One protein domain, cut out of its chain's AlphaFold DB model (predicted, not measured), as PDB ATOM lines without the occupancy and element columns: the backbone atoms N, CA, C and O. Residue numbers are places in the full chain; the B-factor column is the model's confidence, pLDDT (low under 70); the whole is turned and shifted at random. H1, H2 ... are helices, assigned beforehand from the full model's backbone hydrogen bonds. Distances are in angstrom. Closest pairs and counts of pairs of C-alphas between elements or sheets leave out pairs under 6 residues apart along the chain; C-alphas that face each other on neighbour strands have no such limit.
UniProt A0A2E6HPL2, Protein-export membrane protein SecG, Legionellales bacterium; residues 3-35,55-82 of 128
ATOM      1  N   SER A   3     -36.375 -31.934  13.442       71.19
ATOM      2  CA  SER A   3     -35.561 -31.174  12.493       71.19
ATOM      3  C   SER A   3     -34.574 -32.056  11.724       71.19
ATOM      4  O   SER A   3     -34.334 -31.812  10.546       71.19
ATOM      5  N   ILE A   4     -34.029 -33.107  12.352       77.62
ATOM      6  CA  ILE A   4     -33.115 -34.043  11.680       77.62
ATOM      7  C   ILE A   4     -33.845 -34.881  10.622       77.62
ATOM      8  O   ILE A   4     -33.302 -35.083   9.540       77.62
ATOM      9  N   TYR A   5     -35.095 -35.290  10.875       74.31
ATOM     10  CA  TYR A   5     -35.915 -35.995   9.888       74.31
ATOM     11  C   TYR A   5     -36.262 -35.092   8.704       74.31
ATOM     12  O   TYR A   5     -36.096 -35.505   7.557       74.31
ATOM     13  N   THR A   6     -36.664 -33.843   8.959       79.06
ATOM     14  CA  THR A   6     -36.925 -32.864   7.893       79.06
ATOM     15  C   THR A   6     -35.675 -32.596   7.056       79.06
ATOM     16  O   THR A   6     -35.755 -32.568   5.831       79.06
ATOM     17  N   ILE A   7     -34.504 -32.462   7.683       81.06
ATOM     18  CA  ILE A   7     -33.229 -32.242   6.984       81.06
ATOM     19  C   ILE A   7     -32.858 -33.436   6.100       81.06
ATOM     20  O   ILE A   7     -32.485 -33.242   4.944       81.06
ATOM     21  N   LEU A   8     -32.998 -34.662   6.608       74.44
ATOM     22  CA  LEU A   8     -32.742 -35.876   5.829       74.44
ATOM     23  C   LEU A   8     -33.712 -36.007   4.650       74.44
ATOM     24  O   LEU A   8     -33.295 -36.363   3.549       74.44
ATOM     25  N   PHE A   9     -34.983 -35.657   4.854       78.69
ATOM     26  CA  PHE A   9     -35.987 -35.655   3.797       78.69
ATOM     27  C   PHE A   9     -35.677 -34.615   2.711       78.69
ATOM     28  O   PHE A   9     -35.679 -34.932   1.522       78.69
ATOM     29  N   VAL A  10     -35.334 -33.387   3.103       80.81
ATOM     30  CA  VAL A  10     -34.970 -32.310   2.168       80.81
ATOM     31  C   VAL A  10     -33.719 -32.680   1.368       80.81
ATOM     32  O   VAL A  10     -33.703 -32.518   0.147       80.81
ATOM     33  N   ILE A  11     -32.695 -33.238   2.020       83.69
ATOM     34  CA  ILE A  11     -31.485 -33.725   1.343       83.69
ATOM     35  C   ILE A  11     -31.831 -34.825   0.339       83.69
ATOM     36  O   ILE A  11     -31.367 -34.774  -0.798       83.69
ATOM     37  N   GLN A  12     -32.677 -35.785   0.718       74.25
ATOM     38  CA  GLN A  12     -33.098 -36.867  -0.169       74.25
ATOM     39  C   GLN A  12     -33.801 -36.330  -1.424       74.25
ATOM     40  O   GLN A  12     -33.508 -36.784  -2.531       74.25
ATOM     41  N   VAL A  13     -34.692 -35.348  -1.272       80.81
ATOM     42  CA  VAL A  13     -35.397 -34.713  -2.397       80.81
ATOM     43  C   VAL A  13     -34.417 -33.993  -3.326       80.81
ATOM     44  O   VAL A  13     -34.500 -34.145  -4.545       80.81
ATOM     45  N   ILE A  14     -33.444 -33.263  -2.773       84.19
ATOM     46  CA  ILE A  14     -32.409 -32.583  -3.567       84.19
ATOM     47  C   ILE A  14     -31.549 -33.598  -4.328       84.19
ATOM     48  O   ILE A  14     -31.309 -33.422  -5.524       84.19
ATOM     49  N   VAL A  15     -31.118 -34.679  -3.672       78.81
ATOM     50  CA  VAL A  15     -30.334 -35.755  -4.300       78.81
ATOM     51  C   VAL A  15     -31.139 -36.447  -5.400       78.81
ATOM     52  O   VAL A  15     -30.596 -36.716  -6.471       78.81
ATOM     53  N   ALA A  16     -32.436 -36.677  -5.188       76.62
ATOM     54  CA  ALA A  16     -33.317 -37.250  -6.200       76.62
ATOM     55  C   ALA A  16     -33.412 -36.349  -7.440       76.62
ATOM     56  O   ALA A  16     -33.178 -36.820  -8.551       76.62
ATOM     57  N   ILE A  17     -33.665 -35.047  -7.266       80.31
ATOM     58  CA  ILE A  17     -33.726 -34.081  -8.378       80.31
ATOM     59  C   ILE A  17     -32.375 -33.984  -9.098       80.31
ATOM     60  O   ILE A  17     -32.331 -33.962 -10.329       80.31
ATOM     61  N   ALA A  18     -31.267 -33.981  -8.352       79.12
ATOM     62  CA  ALA A  18     -29.926 -33.978  -8.924       79.12
ATOM     63  C   ALA A  18     -29.663 -35.237  -9.764       79.12
ATOM     64  O   ALA A  18     -29.162 -35.117 -10.881       79.12
ATOM     65  N   LEU A  19     -30.052 -36.426  -9.288       72.56
ATOM     66  CA  LEU A  19     -29.949 -37.661 -10.070       72.56
ATOM     67  C   LEU A  19     -30.855 -37.643 -11.304       72.56
ATOM     68  O   LEU A  19     -30.414 -38.082 -12.363       72.56
ATOM     69  N   ILE A  20     -32.068 -37.084 -11.214       74.12
ATOM     70  CA  ILE A  20     -32.949 -36.907 -12.379       74.12
ATOM     71  C   ILE A  20     -32.257 -36.018 -13.415       74.12
ATOM     72  O   ILE A  20     -32.155 -36.402 -14.579       74.12
ATOM     73  N   GLY A  21     -31.712 -34.871 -13.002       73.44
ATOM     74  CA  GLY A  21     -30.948 -33.985 -13.884       73.44
ATOM     75  C   GLY A  21     -29.718 -34.669 -14.492       73.44
ATOM     76  O   GLY A  21     -29.460 -34.533 -15.688       73.44
ATOM     77  N   PHE A  22     -29.000 -35.467 -13.700       71.12
ATOM     78  CA  PHE A  22     -27.819 -36.218 -14.134       71.12
ATOM     79  C   PHE A  22     -28.153 -37.371 -15.094       71.12
ATOM     80  O   PHE A  22     -27.338 -37.746 -15.939       71.12
ATOM     81  N   VAL A  23     -29.365 -37.917 -15.009       69.81
ATOM     82  CA  VAL A  23     -29.890 -38.873 -15.984       69.81
ATOM     83  C   VAL A  23     -30.351 -38.142 -17.243       69.81
ATOM     84  O   VAL A  23     -30.009 -38.569 -18.344       69.81
ATOM     85  N   LEU A  24     -31.041 -37.006 -17.123       69.06
ATOM     86  CA  LEU A  24     -31.508 -36.226 -18.273       69.06
ATOM     87  C   LEU A  24     -30.354 -35.650 -19.105       69.06
ATOM     88  O   LEU A  24     -30.423 -35.693 -20.332       69.06
ATOM     89  N   ILE A  25     -29.260 -35.194 -18.486       67.75
ATOM     90  CA  ILE A  25     -28.067 -34.711 -19.212       67.75
ATOM     91  C   ILE A  25     -27.402 -35.834 -20.034       67.75
ATOM     92  O   ILE A  25     -26.858 -35.575 -21.106       67.75
ATOM     93  N   GLN A  26     -27.506 -37.093 -19.590       60.06
ATOM     94  CA  GLN A  26     -27.034 -38.262 -20.344       60.06
ATOM     95  C   GLN A  26     -28.005 -38.660 -21.474       60.06
ATOM     96  O   GLN A  26     -27.589 -39.276 -22.454       60.06
ATOM     97  N   HIS A  27     -29.276 -38.248 -21.383       54.47
ATOM     98  CA  HIS A  27     -30.341 -38.527 -22.357       54.47
ATOM     99  C   HIS A  27     -30.630 -37.381 -23.335       54.47
ATOM    100  O   HIS A  27     -31.251 -37.623 -24.369       54.47
ATOM    101  N   GLY A  28     -30.129 -36.166 -23.100       55.72
ATOM    102  CA  GLY A  28     -30.312 -35.015 -23.995       55.72
ATOM    103  C   GLY A  28     -29.704 -35.185 -25.396       55.72
ATOM    104  O   GLY A  28     -30.065 -34.450 -26.302       55.72
ATOM    105  N   LYS A  29     -28.821 -36.178 -25.595       54.19
ATOM    106  CA  LYS A  29     -28.282 -36.586 -26.913       54.19
ATOM    107  C   LYS A  29     -28.958 -37.849 -27.480       54.19
ATOM    108  O   LYS A  29     -28.636 -38.268 -28.584       54.19
ATOM    109  N   GLY A  30     -29.836 -38.490 -26.703       54.44
ATOM    110  CA  GLY A  30     -30.558 -39.722 -27.049       54.44
ATOM    111  C   GLY A  30     -32.073 -39.540 -27.216       54.44
ATOM    112  O   GLY A  30     -32.715 -40.389 -27.827       54.44
ATOM    113  N   ALA A  31     -32.642 -38.432 -26.729       54.28
ATOM    114  CA  ALA A  31     -34.045 -38.056 -26.926       54.28
ATOM    115  C   ALA A  31     -34.409 -37.854 -28.413       54.28
ATOM    116  O   ALA A  31     -35.549 -38.108 -28.802       54.28
ATOM    117  N   ASP A  32     -33.428 -37.509 -29.257       56.59
ATOM    118  CA  ASP A  32     -33.555 -37.456 -30.723       56.59
ATOM    119  C   ASP A  32     -33.988 -38.794 -31.336       56.59
ATOM    120  O   ASP A  32     -34.769 -38.823 -32.286       56.59
ATOM    121  N   ALA A  33     -33.550 -39.921 -30.762       58.56
ATOM    122  CA  ALA A  33     -33.951 -41.236 -31.248       58.56
ATOM    123  C   ALA A  33     -35.437 -41.524 -30.980       58.56
ATOM    124  O   ALA A  33     -36.054 -42.238 -31.760       58.56
ATOM    125  N   GLY A  34     -36.028 -40.966 -29.914       59.53
ATOM    126  CA  GLY A  34     -37.455 -41.110 -29.594       59.53
ATOM    127  C   GLY A  34     -38.350 -40.147 -30.380       59.53
ATOM    128  O   GLY A  34     -39.435 -40.532 -30.813       59.53
ATOM    129  N   ALA A  35     -37.869 -38.926 -30.635       60.66
ATOM    130  CA  ALA A  35     -38.542 -37.960 -31.505       60.66
ATOM    131  C   ALA A  35     -38.630 -38.457 -32.963       60.66
ATOM    132  O   ALA A  35     -39.651 -38.255 -33.622       60.66
ATOM    133  N   LEU A  55     -23.317 -49.081 -25.681       62.91
ATOM    134  CA  LEU A  55     -23.402 -48.106 -24.594       62.91
ATOM    135  C   LEU A  55     -24.731 -47.341 -24.584       62.91
ATOM    136  O   LEU A  55     -25.260 -47.072 -23.509       62.91
ATOM    137  N   THR A  56     -25.317 -47.047 -25.747       69.06
ATOM    138  CA  THR A  56     -26.640 -46.409 -25.828       69.06
ATOM    139  C   THR A  56     -27.721 -47.344 -25.297       69.06
ATOM    140  O   THR A  56     -28.527 -46.920 -24.478       69.06
ATOM    141  N   LYS A  57     -27.696 -48.634 -25.666       68.44
ATOM    142  CA  LYS A  57     -28.662 -49.628 -25.158       68.44
ATOM    143  C   LYS A  57     -28.583 -49.781 -23.639       68.44
ATOM    144  O   LYS A  57     -29.616 -49.787 -22.977       68.44
ATOM    145  N   VAL A  58     -27.368 -49.869 -23.092       74.75
ATOM    146  CA  VAL A  58     -27.153 -49.940 -21.637       74.75
ATOM    147  C   VAL A  58     -27.689 -48.675 -20.963       74.75
ATOM    148  O   VAL A  58     -28.456 -48.770 -20.010       74.75
ATOM    149  N   THR A  59     -27.379 -47.497 -21.504       71.56
ATOM    150  CA  THR A  59     -27.831 -46.213 -20.945       71.56
ATOM    151  C   THR A  59     -29.357 -46.082 -20.967       71.56
ATOM    152  O   THR A  59     -29.939 -45.670 -19.969       71.56
ATOM    153  N   THR A  60     -30.026 -46.521 -22.040       71.62
ATOM    154  CA  THR A  60     -31.496 -46.523 -22.129       71.62
ATOM    155  C   THR A  60     -32.135 -47.425 -21.075       71.62
ATOM    156  O   THR A  60     -33.108 -47.029 -20.437       71.62
ATOM    157  N   VAL A  61     -31.583 -48.622 -20.851       73.06
ATOM    158  CA  VAL A  61     -32.077 -49.527 -19.799       73.06
ATOM    159  C   VAL A  61     -31.894 -48.893 -18.420       73.06
ATOM    160  O   VAL A  61     -32.826 -48.905 -17.618       73.06
ATOM    161  N   LEU A  62     -30.736 -48.277 -18.160       70.19
ATOM    162  CA  LEU A  62     -30.472 -47.563 -16.906       70.19
ATOM    163  C   LEU A  62     -31.442 -46.390 -16.692       70.19
ATOM    164  O   LEU A  62     -31.910 -46.192 -15.575       70.19
ATOM    165  N   ALA A  63     -31.801 -45.655 -17.746       70.69
ATOM    166  CA  ALA A  63     -32.781 -44.567 -17.684       70.69
ATOM    167  C   ALA A  63     -34.176 -45.045 -17.291       70.69
ATOM    168  O   ALA A  63     -34.824 -44.445 -16.436       70.69
ATOM    169  N   ILE A  64     -34.640 -46.122 -17.929       76.62
ATOM    170  CA  ILE A  64     -35.964 -46.692 -17.670       76.62
ATOM    171  C   ILE A  64     -36.015 -47.225 -16.239       76.62
ATOM    172  O   ILE A  64     -36.972 -46.953 -15.517       76.62
ATOM    173  N   LEU A  65     -34.964 -47.931 -15.805       76.94
ATOM    174  CA  LEU A  65     -34.848 -48.417 -14.431       76.94
ATOM    175  C   LEU A  65     -34.834 -47.268 -13.422       76.94
ATOM    176  O   LEU A  65     -35.506 -47.352 -12.399       76.94
ATOM    177  N   PHE A  66     -34.118 -46.186 -13.719       73.38
ATOM    178  CA  PHE A  66     -34.082 -44.999 -12.874       73.38
ATOM    179  C   PHE A  66     -35.454 -44.317 -12.768       73.38
ATOM    180  O   PHE A  66     -35.905 -44.021 -11.662       73.38
ATOM    181  N   LEU A  67     -36.144 -44.114 -13.894       74.75
ATOM    182  CA  LEU A  67     -37.483 -43.525 -13.918       74.75
ATOM    183  C   LEU A  67     -38.473 -44.385 -13.123       74.75
ATOM    184  O   LEU A  67     -39.212 -43.867 -12.289       74.75
ATOM    185  N   ALA A  68     -38.449 -45.702 -13.336       78.81
ATOM    186  CA  ALA A  68     -39.288 -46.642 -12.601       78.81
ATOM    187  C   ALA A  68     -38.994 -46.611 -11.092       78.81
ATOM    188  O   ALA A  68     -39.922 -46.598 -10.289       78.81
ATOM    189  N   ASN A  69     -37.718 -46.541 -10.700       75.12
ATOM    190  CA  ASN A  69     -37.313 -46.449  -9.299       75.12
ATOM    191  C   ASN A  69     -37.778 -45.127  -8.662       75.12
ATOM    192  O   ASN A  69     -38.337 -45.143  -7.569       75.12
ATOM    193  N   SER A  70     -37.655 -44.001  -9.377       72.94
ATOM    194  CA  SER A  70     -38.161 -42.699  -8.925       72.94
ATOM    195  C   SER A  70     -39.679 -42.705  -8.725       72.94
ATOM    196  O   SER A  70     -40.159 -42.147  -7.741       72.94
ATOM    197  N   LEU A  71     -40.439 -43.333  -9.630       80.06
ATOM    198  CA  LEU A  71     -41.892 -43.474  -9.488       80.06
ATOM    199  C   LEU A  71     -42.257 -44.384  -8.311       80.06
ATOM    200  O   LEU A  71     -43.172 -44.067  -7.556       80.06
ATOM    201  N   LEU A  72     -41.525 -45.484  -8.132       79.25
ATOM    202  CA  LEU A  72     -41.748 -46.425  -7.038       79.25
ATOM    203  C   LEU A  72     -41.487 -45.768  -5.678       79.25
ATOM    204  O   LEU A  72     -42.323 -45.859  -4.785       79.25
ATOM    205  N   LEU A  73     -40.370 -45.049  -5.526       73.38
ATOM    206  CA  LEU A  73     -40.068 -44.312  -4.298       73.38
ATOM    207  C   LEU A  73     -41.071 -43.185  -4.050       73.38
ATOM    208  O   LEU A  73     -41.459 -42.993  -2.905       73.38
ATOM    209  N   ALA A  74     -41.524 -42.470  -5.084       70.62
ATOM    210  CA  ALA A  74     -42.564 -41.452  -4.938       70.62
ATOM    211  C   ALA A  74     -43.902 -42.057  -4.485       70.62
ATOM    212  O   ALA A  74     -44.573 -41.484  -3.630       70.62
ATOM    213  N   TYR A  75     -44.266 -43.229  -5.009       77.62
ATOM    214  CA  TYR A  75     -45.469 -43.950  -4.600       77.62
ATOM    215  C   TYR A  75     -45.382 -44.411  -3.137       77.62
ATOM    216  O   TYR A  75     -46.250 -44.071  -2.336       77.62
ATOM    217  N   LEU A  76     -44.284 -45.076  -2.754       70.75
ATOM    218  CA  LEU A  76     -44.059 -45.516  -1.371       70.75
ATOM    219  C   LEU A  76     -43.931 -44.328  -0.402       70.75
ATOM    220  O   LEU A  76     -44.399 -44.405   0.730       70.75
ATOM    221  N   ALA A  77     -43.304 -43.225  -0.816       65.00
ATOM    222  CA  ALA A  77     -43.199 -42.015  -0.004       65.00
ATOM    223  C   ALA A  77     -44.558 -41.319   0.159       65.00
ATOM    224  O   ALA A  77     -44.854 -40.826   1.244       65.00
ATOM    225  N   SER A  78     -45.403 -41.330  -0.876       63.84
ATOM    226  CA  SER A  78     -46.766 -40.790  -0.814       63.84
ATOM    227  C   SER A  78     -47.634 -41.533   0.208       63.84
ATOM    228  O   SER A  78     -48.375 -40.899   0.956       63.84
ATOM    229  N   GLU A  79     -47.492 -42.857   0.335       60.34
ATOM    230  CA  GLU A  79     -48.189 -43.638   1.372       60.34
ATOM    231  C   GLU A  79     -47.723 -43.288   2.797       60.34
ATOM    232  O   GLU A  79     -48.516 -43.330   3.737       60.34
ATOM    233  N   ARG A  80     -46.454 -42.897   2.977       56.16
ATOM    234  CA  ARG A  80     -45.919 -42.447   4.277       56.16
ATOM    235  C   ARG A  80     -46.261 -40.991   4.597       56.16
ATOM    236  O   ARG A  80     -46.313 -40.643   5.767       56.16
ATOM    237  N   MET A  81     -46.533 -40.164   3.586       52.97
ATOM    238  CA  MET A  81     -47.029 -38.790   3.750       52.97
ATOM    239  C   MET A  81     -48.529 -38.712   4.068       52.97
ATOM    240  O   MET A  81     -49.004 -37.666   4.496       52.97
ATOM    241  N   GLN A  82     -49.277 -39.800   3.871       53.06
ATOM    242  CA  GLN A  82     -50.695 -39.895   4.249       53.06
ATOM    243  C   GLN A  82     -50.907 -40.288   5.720       53.06
ATOM    244  O   GLN A  82     -52.037 -40.248   6.205       53.06
TER     245      GLN A  82
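Overview. This is residues 3 to 35 and 55 to 82 of the 128 residues of the protein "Protein-export membrane protein SecG" of Legionellales bacterium (UniProt A0A2E6HPL2). What is the main picture? Two long helices, H3 and H1, run opposite ways, loosely side by side at a shallow angle, and the small helix H2 follows the last residue of H1. Residues 3 to 15 of H1 and residues 74 to 82, of which 74 to 81 belong to H3, stick out free. What is it made of? It is all helix: 61 residues are printed, with three named helices in the order H1, H2, H3 and no named strand. The whole is a loose rod with a radius of gyration of the C-alphas of 14.3 A, spanning 44 by 19 by 19 A.

Arrangement. How do the long helices stand? H3, residues 55 to 81, and H1, residues 3 to 27, are close but not clearly touching; their closest C-alphas, those of Val 23 and Ala 63, are 6.6 A apart. They run opposite ways at a shallow tilt of 26 degrees. Where is H2? H2, residues 31 to 35, and H1 meet only through their tight link of 3 residues, and H2 is apart from H3. What of the backbones? Each O i to N i+4 pair is within hydrogen-bond range in H2 and H3, and 20 of 21 are in H1.

Along the chain. Where is H3? It runs 38.1 A from C-alpha 55 at (-23.402, -48.106, -24.594) to C-alpha 81 at (-47.029, -38.790, 3.750). Where are the others? H1 begins with C-alpha 3 at (-35.561, -31.174, 12.493) and is 36.0 A long; H2 is 6.4 A long.

Size, cuts and confidence. Is the printed part cut? Residues 36 to 54 are not printed, and C-alphas 35 and 55 are 19.5 A apart across this cut. How sure is the model? The mean pLDDT of the printed part is 70.2, and residues 23 to 35, 55 to 57 and 77 to 82 are under 70.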